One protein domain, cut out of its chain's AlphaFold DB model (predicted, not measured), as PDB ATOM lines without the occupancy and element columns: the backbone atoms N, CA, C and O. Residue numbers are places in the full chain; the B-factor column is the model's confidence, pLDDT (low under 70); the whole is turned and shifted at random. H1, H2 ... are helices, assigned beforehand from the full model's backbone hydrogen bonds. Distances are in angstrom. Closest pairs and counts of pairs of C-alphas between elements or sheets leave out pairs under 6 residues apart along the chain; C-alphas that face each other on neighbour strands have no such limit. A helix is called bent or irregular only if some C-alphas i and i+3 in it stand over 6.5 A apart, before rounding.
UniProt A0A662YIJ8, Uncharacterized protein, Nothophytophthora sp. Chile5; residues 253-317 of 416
ATOM      1  N   GLU A 253      68.430 157.581 124.514       87.81
ATOM      2  CA  GLU A 253      68.791 157.354 125.924       87.81
ATOM      3  C   GLU A 253      67.964 156.222 126.546       87.81
ATOM      4  O   GLU A 253      68.483 155.369 127.266       87.81
ATOM      5  N   LYS A 254      66.668 156.164 126.232       90.75
ATOM      6  CA  LYS A 254      65.798 155.067 126.663       90.75
ATOM      7  C   LYS A 254      66.273 153.720 126.115       90.75
ATOM      8  O   LYS A 254      66.234 152.732 126.846       90.75
ATOM      9  N   GLN A 255      66.717 153.671 124.861       90.81
ATOM     10  CA  GLN A 255      67.250 152.454 124.256       90.81
ATOM     11  C   GLN A 255      68.580 152.031 124.910       90.81
ATOM     12  O   GLN A 255      68.740 150.852 125.223       90.81
ATOM     13  N   GLU A 256      69.474 152.978 125.212       89.88
ATOM     14  CA  GLU A 256      70.734 152.723 125.934       89.88
ATOM     15  C   GLU A 256      70.476 152.120 127.329       89.88
ATOM     16  O   GLU A 256      71.065 151.102 127.697       89.88
ATOM     17  N   VAL A 257      69.516 152.675 128.078       88.88
ATOM     18  CA  VAL A 257      69.127 152.161 129.405       88.88
ATOM     19  C   VAL A 257      68.537 150.748 129.323       88.88
ATOM     20  O   VAL A 257      68.787 149.911 130.197       88.88
ATOM     21  N   ILE A 258      67.753 150.451 128.281       89.06
ATOM     22  CA  ILE A 258      67.208 149.103 128.061       89.06
ATOM     23  C   ILE A 258      68.345 148.107 127.808       89.06
ATOM     24  O   ILE A 258      68.354 147.031 128.410       89.06
ATOM     25  N   GLU A 259      69.314 148.459 126.966       87.88
ATOM     26  CA  GLU A 259      70.469 147.606 126.662       87.88
ATOM     27  C   GLU A 259      71.328 147.338 127.904       87.88
ATOM     28  O   GLU A 259      71.691 146.184 128.165       87.88
ATOM     29  N   GLU A 260      71.561 148.358 128.734       84.38
ATOM     30  CA  GLU A 260      72.273 148.217 130.007       84.38
ATOM     31  C   GLU A 260      71.507 147.313 130.987       84.38
ATOM     32  O   GLU A 260      72.085 146.404 131.591       84.38
ATOM     33  N   THR A 261      70.183 147.476 131.081       81.50
ATOM     34  CA  THR A 261      69.328 146.622 131.922       81.50
ATOM     35  C   THR A 261      69.385 145.162 131.469       81.50
ATOM     36  O   THR A 261      69.501 144.253 132.297       81.50
ATOM     37  N   VAL A 262      69.353 144.917 130.156       87.44
ATOM     38  CA  VAL A 262      69.489 143.571 129.590       87.44
ATOM     39  C   VAL A 262      70.862 142.990 129.928       87.44
ATOM     40  O   VAL A 262      70.925 141.860 130.412       87.44
ATOM     41  N   HIS A 263      71.946 143.749 129.763       80.81
ATOM     42  CA  HIS A 263      73.298 143.301 130.116       80.81
ATOM     43  C   HIS A 263      73.442 142.944 131.599       80.81
ATOM     44  O   HIS A 263      73.955 141.868 131.917       80.81
ATOM     45  N   VAL A 264      72.936 143.784 132.504       79.19
ATOM     46  CA  VAL A 264      72.948 143.501 133.948       79.19
ATOM     47  C   VAL A 264      72.111 142.261 134.267       79.19
ATOM     48  O   VAL A 264      72.542 141.419 135.055       79.19
ATOM     49  N   SER A 265      70.951 142.096 133.622       80.56
ATOM     50  CA  SER A 265      70.101 140.916 133.823       80.56
ATOM     51  C   SER A 265      70.786 139.626 133.356       80.56
ATOM     52  O   SER A 265      70.779 138.629 134.076       80.56
ATOM     53  N   ILE A 266      71.456 139.657 132.199       85.25
ATOM     54  CA  ILE A 266      72.202 138.520 131.654       85.25
ATOM     55  C   ILE A 266      73.380 138.187 132.569       85.25
ATOM     56  O   ILE A 266      73.592 137.022 132.899       85.25
ATOM     57  N   PHE A 267      74.114 139.200 133.032       81.00
ATOM     58  CA  PHE A 267      75.222 139.013 133.963       81.00
ATOM     59  C   PHE A 267      74.759 138.400 135.293       81.00
ATOM     60  O   PHE A 267      75.367 137.443 135.774       81.00
ATOM     61  N   ALA A 268      73.637 138.872 135.846       77.44
ATOM     62  CA  ALA A 268      73.041 138.296 137.048       77.44
ATOM     63  C   ALA A 268      72.639 136.825 136.842       77.44
ATOM     64  O   ALA A 268      72.931 135.990 137.695       77.44
ATOM     65  N   VAL A 269      72.033 136.488 135.696       80.25
ATOM     66  CA  VAL A 269      71.680 135.102 135.340       80.25
ATOM     67  C   VAL A 269      72.921 134.216 135.232       80.25
ATOM     68  O   VAL A 269      72.903 133.091 135.727       80.25
ATOM     69  N   ILE A 270      74.010 134.712 134.636       80.88
ATOM     70  CA  ILE A 270      75.274 133.969 134.525       80.88
ATOM     71  C   ILE A 270      75.872 133.699 135.912       80.88
ATOM     72  O   ILE A 270      76.262 132.565 136.184       80.88
ATOM     73  N   ILE A 271      75.895 134.693 136.806       77.25
ATOM     74  CA  ILE A 271      76.382 134.508 138.184       77.25
ATOM     75  C   ILE A 271      75.522 133.489 138.928       77.25
ATOM     76  O   ILE A 271      76.054 132.559 139.530       77.25
ATOM     77  N   LEU A 272      74.197 133.641 138.875       72.81
ATOM     78  CA  LEU A 272      73.263 132.715 139.519       72.81
ATOM     79  C   LEU A 272      73.452 131.288 139.013       72.81
ATOM     80  O   LEU A 272      73.448 130.355 139.812       72.81
ATOM     81  N   ARG A 273      73.658 131.123 137.706       75.88
ATOM     82  CA  ARG A 273      73.929 129.823 137.101       75.88
ATOM     83  C   ARG A 273      75.258 129.237 137.575       75.88
ATOM     84  O   ARG A 273      75.261 128.080 137.967       75.88
ATOM     85  N   GLY A 274      76.337 130.021 137.612       74.75
ATOM     86  CA  GLY A 274      77.632 129.561 138.129       74.75
ATOM     87  C   GLY A 274      77.552 129.134 139.598       74.75
ATOM     88  O   GLY A 274      77.983 128.046 139.958       74.75
ATOM     89  N   VAL A 275      76.880 129.932 140.432       74.31
ATOM     90  CA  VAL A 275      76.627 129.592 141.843       74.31
ATOM     91  C   VAL A 275      75.807 128.302 141.969       74.31
ATOM     92  O   VAL A 275      76.085 127.473 142.835       74.31
ATOM     93  N   LEU A 276      74.812 128.098 141.101       73.62
ATOM     94  CA  LEU A 276      74.015 126.871 141.077       73.62
ATOM     95  C   LEU A 276      74.850 125.652 140.652       73.62
ATOM     96  O   LEU A 276      74.710 124.581 141.246       73.62
ATOM     97  N   GLU A 277      75.706 125.814 139.642       76.44
ATOM     98  CA  GLU A 277      76.610 124.777 139.133       76.44
ATOM     99  C   GLU A 277      77.632 124.348 140.203       76.44
ATOM    100  O   GLU A 277      77.885 123.152 140.329       76.44
ATOM    101  N   ASP A 278      78.096 125.266 141.057       74.94
ATOM    102  CA  ASP A 278      79.000 124.964 142.178       74.94
ATOM    103  C   ASP A 278      78.284 124.314 143.383       74.94
ATOM    104  O   ASP A 278      78.804 123.393 144.022       74.94
ATOM    105  N   LEU A 279      77.061 124.752 143.705       72.12
ATOM    106  CA  LEU A 279      76.297 124.246 144.858       72.12
ATOM    107  C   LEU A 279      75.664 122.871 144.607       72.12
ATOM    108  O   LEU A 279      75.548 122.061 145.532       72.12
ATOM    109  N   THR A 280      75.259 122.582 143.371       75.00
ATOM    110  CA  THR A 280      74.605 121.318 142.995       75.00
ATOM    111  C   THR A 280      75.436 120.069 143.337       75.00
ATOM    112  O   THR A 280      74.907 119.178 144.013       75.00
ATOM    113  N   PRO A 281      76.725 119.954 142.957       72.56
ATOM    114  CA  PRO A 281      77.540 118.792 143.305       72.56
ATOM    115  C   PRO A 281      77.772 118.680 144.817       72.56
ATOM    116  O   PRO A 281      77.782 117.569 145.351       72.56
ATOM    117  N   GLN A 282      77.882 119.803 145.534       73.81
ATOM    118  CA  GLN A 282      78.046 119.807 146.991       73.81
ATOM    119  C   GLN A 282      76.787 119.297 147.710       73.81
ATOM    120  O   GLN A 282      76.883 118.489 148.637       73.81
ATOM    121  N   ILE A 283      75.600 119.717 147.261       75.06
ATOM    122  CA  ILE A 283      74.312 119.233 147.779       75.06
ATOM    123  C   ILE A 283      74.155 117.737 147.494       75.06
ATOM    124  O   ILE A 283      73.805 116.975 148.399       75.06
ATOM    125  N   ASN A 284      74.477 117.299 146.276       75.94
ATOM    126  CA  ASN A 284      74.400 115.890 145.894       75.94
ATOM    127  C   ASN A 284      75.366 115.023 146.718       75.94
ATOM    128  O   ASN A 284      74.964 113.989 147.252       75.94
ATOM    129  N   SER A 285      76.607 115.479 146.906       74.69
ATOM    130  CA  SER A 285      77.611 114.813 147.746       74.69
ATOM    131  C   SER A 285      77.151 114.692 149.205       74.69
ATOM    132  O   SER A 285      77.187 113.606 149.795       74.69
ATOM    133  N   ASN A 286      76.617 115.776 149.774       73.94
ATOM    134  CA  ASN A 286      76.064 115.768 151.128       73.94
ATOM    135  C   ASN A 286      74.850 114.833 151.256       73.94
ATOM    136  O   ASN A 286      74.726 114.134 152.263       73.94
ATOM    137  N   GLY A 287      73.997 114.761 150.230       76.75
ATOM    138  CA  GLY A 287      72.872 113.826 150.169       76.75
ATOM    139  C   GLY A 287      73.324 112.364 150.178       76.75
ATOM    140  O   GLY A 287      72.803 111.559 150.952       76.75
ATOM    141  N   VAL A 288      74.347 112.020 149.389       77.62
ATOM    142  CA  VAL A 288      74.941 110.670 149.379       77.62
ATOM    143  C   VAL A 288      75.557 110.329 150.739       77.62
ATOM    144  O   VAL A 288      75.351 109.226 151.259       77.62
ATOM    145  N   ARG A 289      76.260 111.279 151.366       76.69
ATOM    146  CA  ARG A 289      76.852 111.085 152.696       76.69
ATOM    147  C   ARG A 289      75.785 110.861 153.765       76.69
ATOM    148  O   ARG A 289      75.920 109.949 154.578       76.69
ATOM    149  N   LEU A 290      74.708 111.641 153.737       78.12
ATOM    150  CA  LEU A 290      73.585 111.487 154.658       78.12
ATOM    151  C   LEU A 290      72.879 110.139 154.465       78.12
ATOM    152  O   LEU A 290      72.584 109.459 155.443       78.12
ATOM    153  N   HIS A 291      72.691 109.696 153.220       78.69
ATOM    154  CA  HIS A 291      72.168 108.362 152.919       78.69
ATOM    155  C   HIS A 291      73.017 107.232 153.501       78.69
ATOM    156  O   HIS A 291      72.473 106.255 154.020       78.69
ATOM    157  N   SER A 292      74.342 107.366 153.429       76.06
ATOM    158  CA  SER A 292      75.266 106.413 154.041       76.06
ATOM    159  C   SER A 292      75.121 106.406 155.565       76.06
ATOM    160  O   SER A 292      74.890 105.351 156.154       76.06
ATOM    161  N   LEU A 293      75.123 107.592 156.188       72.88
ATOM    162  CA  LEU A 293      74.993 107.756 157.640       72.88
ATOM    163  C   LEU A 293      73.674 107.196 158.186       72.88
ATOM    164  O   LEU A 293      73.682 106.504 159.202       72.88
ATOM    165  N   LEU A 294      72.556 107.430 157.492       76.75
ATOM    166  CA  LEU A 294      71.247 106.879 157.862       76.75
ATOM    167  C   LEU A 294      71.221 105.347 157.825       76.75
ATOM    168  O   LEU A 294      70.424 104.734 158.534       76.75
ATOM    169  N   ARG A 295      72.080 104.716 157.019       74.12
ATOM    170  CA  ARG A 295      72.195 103.257 156.943       74.12
ATOM    171  C   ARG A 295      73.159 102.698 157.990       74.12
ATOM    172  O   ARG A 295      72.858 101.654 158.559       74.12
ATOM    173  N   THR A 296      74.282 103.370 158.251       70.44
ATOM    174  CA  THR A 296      75.325 102.894 159.180       70.44
ATOM    175  C   THR A 296      75.031 103.183 160.646       70.44
ATOM    176  O   THR A 296      75.398 102.380 161.495       70.44
ATOM    177  N   LEU A 297      74.377 104.306 160.960       68.06
ATOM    178  CA  LEU A 297      74.055 104.692 162.342       68.06
ATOM    179  C   LEU A 297      72.706 104.135 162.817       68.06
ATOM    180  O   LEU A 297      72.293 104.377 163.950       68.06
ATOM    181  N   ALA A 298      71.995 103.402 161.958       72.31
ATOM    182  CA  ALA A 298      70.721 102.813 162.324       72.31
ATOM    183  C   ALA A 298      70.908 101.630 163.293       72.31
ATOM    184  O   ALA A 298      71.756 100.770 163.052       72.31
ATOM    185  N   PRO A 299      70.051 101.496 164.324       60.94
ATOM    186  CA  PRO A 299      70.098 100.373 165.269       60.94
ATOM    187  C   PRO A 299      69.899  98.992 164.623       60.94
ATOM    188  O   PRO A 299      70.245  97.970 165.208       60.94
ATOM    189  N   SER A 300      69.309  98.943 163.425       67.12
ATOM    190  CA  SER A 300      69.191  97.732 162.616       67.12
ATOM    191  C   SER A 300      69.151  98.069 161.124       67.12
ATOM    192  O   SER A 300      68.724  99.159 160.726       67.12
ATOM    193  N   ALA A 301      69.530  97.109 160.276       68.81
ATOM    194  CA  ALA A 301      69.516  97.271 158.819       68.81
ATOM    195  C   ALA A 301      68.114  97.604 158.260       68.81
ATOM    196  O   ALA A 301      67.984  98.357 157.290       68.81
ATOM    197  N   GLY A 302      67.054  97.089 158.899       69.94
ATOM    198  CA  GLY A 302      65.666  97.398 158.546       69.94
ATOM    199  C   GLY A 302      65.302  98.860 158.820       69.94
ATOM    200  O   GLY A 302      64.722  99.519 157.958       69.94
ATOM    201  N   ILE A 303      65.717  99.393 159.975       69.00
ATOM    202  CA  ILE A 303      65.491 100.798 160.350       69.00
ATOM    203  C   ILE A 303      66.286 101.734 159.431       69.00
ATOM    204  O   ILE A 303      65.739 102.723 158.950       69.00
ATOM    205  N   GLY A 304      67.536 101.395 159.103       70.31
ATOM    206  CA  GLY A 304      68.351 102.203 158.189       70.31
ATOM    207  C   GLY A 304      67.768 102.270 156.778       70.31
ATOM    208  O   GLY A 304      67.719 103.336 156.160       70.31
ATOM    209  N   THR A 305      67.235 101.151 156.281       74.50
ATOM    210  CA  THR A 305      66.537 101.101 154.985       74.50
ATOM    211  C   THR A 305      65.270 101.958 154.993       74.50
ATOM    212  O   THR A 305      65.000 102.673 154.028       74.50
ATOM    213  N   LEU A 306      64.516 101.928 156.095       72.44
ATOM    214  CA  LEU A 306      63.304 102.722 156.272       72.44
ATOM    215  C   LEU A 306      63.601 104.229 156.308       72.44
ATOM    216  O   LEU A 306      62.983 104.989 155.564       72.44
ATOM    217  N   MET A 307      64.598 104.648 157.089       70.44
ATOM    218  CA  MET A 307      65.041 106.045 157.173       70.44
ATOM    219  C   MET A 307      65.553 106.573 155.827       70.44
ATOM    220  O   MET A 307      65.241 107.696 155.438       70.44
ATOM    221  N   THR A 308      66.278 105.739 155.076       76.56
ATOM    222  CA  THR A 308      66.766 106.081 153.729       76.56
ATOM    223  C   THR A 308      65.605 106.314 152.753       76.56
ATOM    224  O   THR A 308      65.636 107.281 151.991       76.56
ATOM    225  N   ARG A 309      64.571 105.458 152.785       75.81
ATOM    226  CA  ARG A 309      63.375 105.590 151.931       75.81
ATOM    227  C   ARG A 309      62.518 106.800 152.302       75.81
ATOM    228  O   ARG A 309      62.043 107.488 151.406       75.81
ATOM    229  N   LEU A 310      62.352 107.077 153.599       71.88
ATOM    230  CA  LEU A 310      61.660 108.281 154.073       71.88
ATOM    231  C   LEU A 310      62.372 109.550 153.607       71.88
ATOM    232  O   LEU A 310      61.736 110.457 153.076       71.88
ATOM    233  N   TYR A 311      63.698 109.596 153.753       75.19
ATOM    234  CA  TYR A 311      64.491 110.727 153.283       75.19
ATOM    235  C   TYR A 311      64.384 110.912 151.761       75.19
ATOM    236  O   TYR A 311      64.202 112.037 151.298       75.19
ATOM    237  N   GLN A 312      64.430 109.821 150.983       76.50
ATOM    238  CA  GLN A 312      64.203 109.861 149.533       76.50
ATOM    239  C   GLN A 312      62.852 110.491 149.187       76.50
ATOM    240  O   GLN A 312      62.827 111.440 148.414       76.50
ATOM    241  N   GLN A 313      61.759 110.037 149.804       71.88
ATOM    242  CA  GLN A 313      60.425 110.581 149.532       71.88
ATOM    243  C   GLN A 313      60.284 112.059 149.914       71.88
ATOM    244  O   GLN A 313      59.687 112.837 149.176       71.88
ATOM    245  N   LEU A 314      60.869 112.471 151.041       67.44
ATOM    246  CA  LEU A 314      60.856 113.873 151.467       67.44
ATOM    247  C   LEU A 314      61.671 114.789 150.534       67.44
ATOM    248  O   LEU A 314      61.351 115.980 150.414       67.44
ATOM    249  N   SER A 315      62.693 114.233 149.873       67.19
ATOM    250  CA  SER A 315      63.606 114.955 148.978       67.19
ATOM    251  C   SER A 315      63.124 115.004 147.522       67.19
ATOM    252  O   SER A 315      63.379 115.994 146.839       67.19
ATOM    253  N   THR A 316      62.406 113.985 147.036       61.19
ATOM    254  CA  THR A 316      61.967 113.898 145.628       61.19
ATOM    255  C   THR A 316      60.895 114.924 145.249       61.19
ATOM    256  O   THR A 316      60.888 115.402 144.118       61.19
ATOM    257  N   ASP A 317      60.053 115.357 146.191       52.41
ATOM    258  CA  ASP A 317      59.000 116.354 145.917       52.41
ATOM    259  C   ASP A 317      59.512 117.805 145.853       52.41
ATOM    260  O   ASP A 317      58.773 118.715 145.478       52.41
TER     261      ASP A 317
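AT A GLANCE: This is residues 253 to 317 of the 416 residues of an uncharacterized protein of Nothophytophthora sp. Chile5 (UniProt A0A662YIJ8). Picture one long, single helix, H1, whose far end is folded back on by a much shorter helix, H2, in a lopsided helical hairpin. Residues 253 to 286 of H1 stick out as a free arm, and H2 packs beside the last turns of H1 alone. The printed part has 65 residues with two named helices, H1 then H2, and no named strand; its class is all helix. It is extended, with a radius of gyration of the C-alphas of 21.2 A, and spans 70 by 20 by 9 A, a rod whose length H1 makes.

HOW THE PARTS SIT: Start at H1, residues 253 to 296, where residues 253 to 286 stand free. Go on to residues 291 to 296, the part of H1 that touches H2, residues 301 to 316. On its side, H2 touches H1 with residues 301 to 308 alone. Look for the closest C-alphas of the two, those of Arg 295 and Gly 304, 4.2 A apart. The helices form a hairpin, running opposite ways at a shallow tilt of 11 degrees. Every O i to N i+4 pair is within hydrogen-bond range in H2, and 38 of 40 are in H1.

IN THESE COORDINATES: Find C-alpha 253 at (68.791, 157.354, 125.924); from there H1 runs 64.1 A to C-alpha 296 at (75.325, 102.894, 159.180). H1 is neither bent nor irregular, but only just: C-alphas 278 and 281 are 6.4 A apart. H2 runs 22.5 A from C-alpha 301 to C-alpha 316 at (61.967, 113.898, 145.628).

THE WHOLE: The two C-alphas farthest apart are those of Glu 253 and Ser 300, at 70.0 A. The printed part has no cut, and the link from H1 to H2, four residues, is tight. In the B-factor column the mean pLDDT of the printed part is 75.9; look for values under 70 at residue 297, residues 299 to 303 and residues 314 to 317.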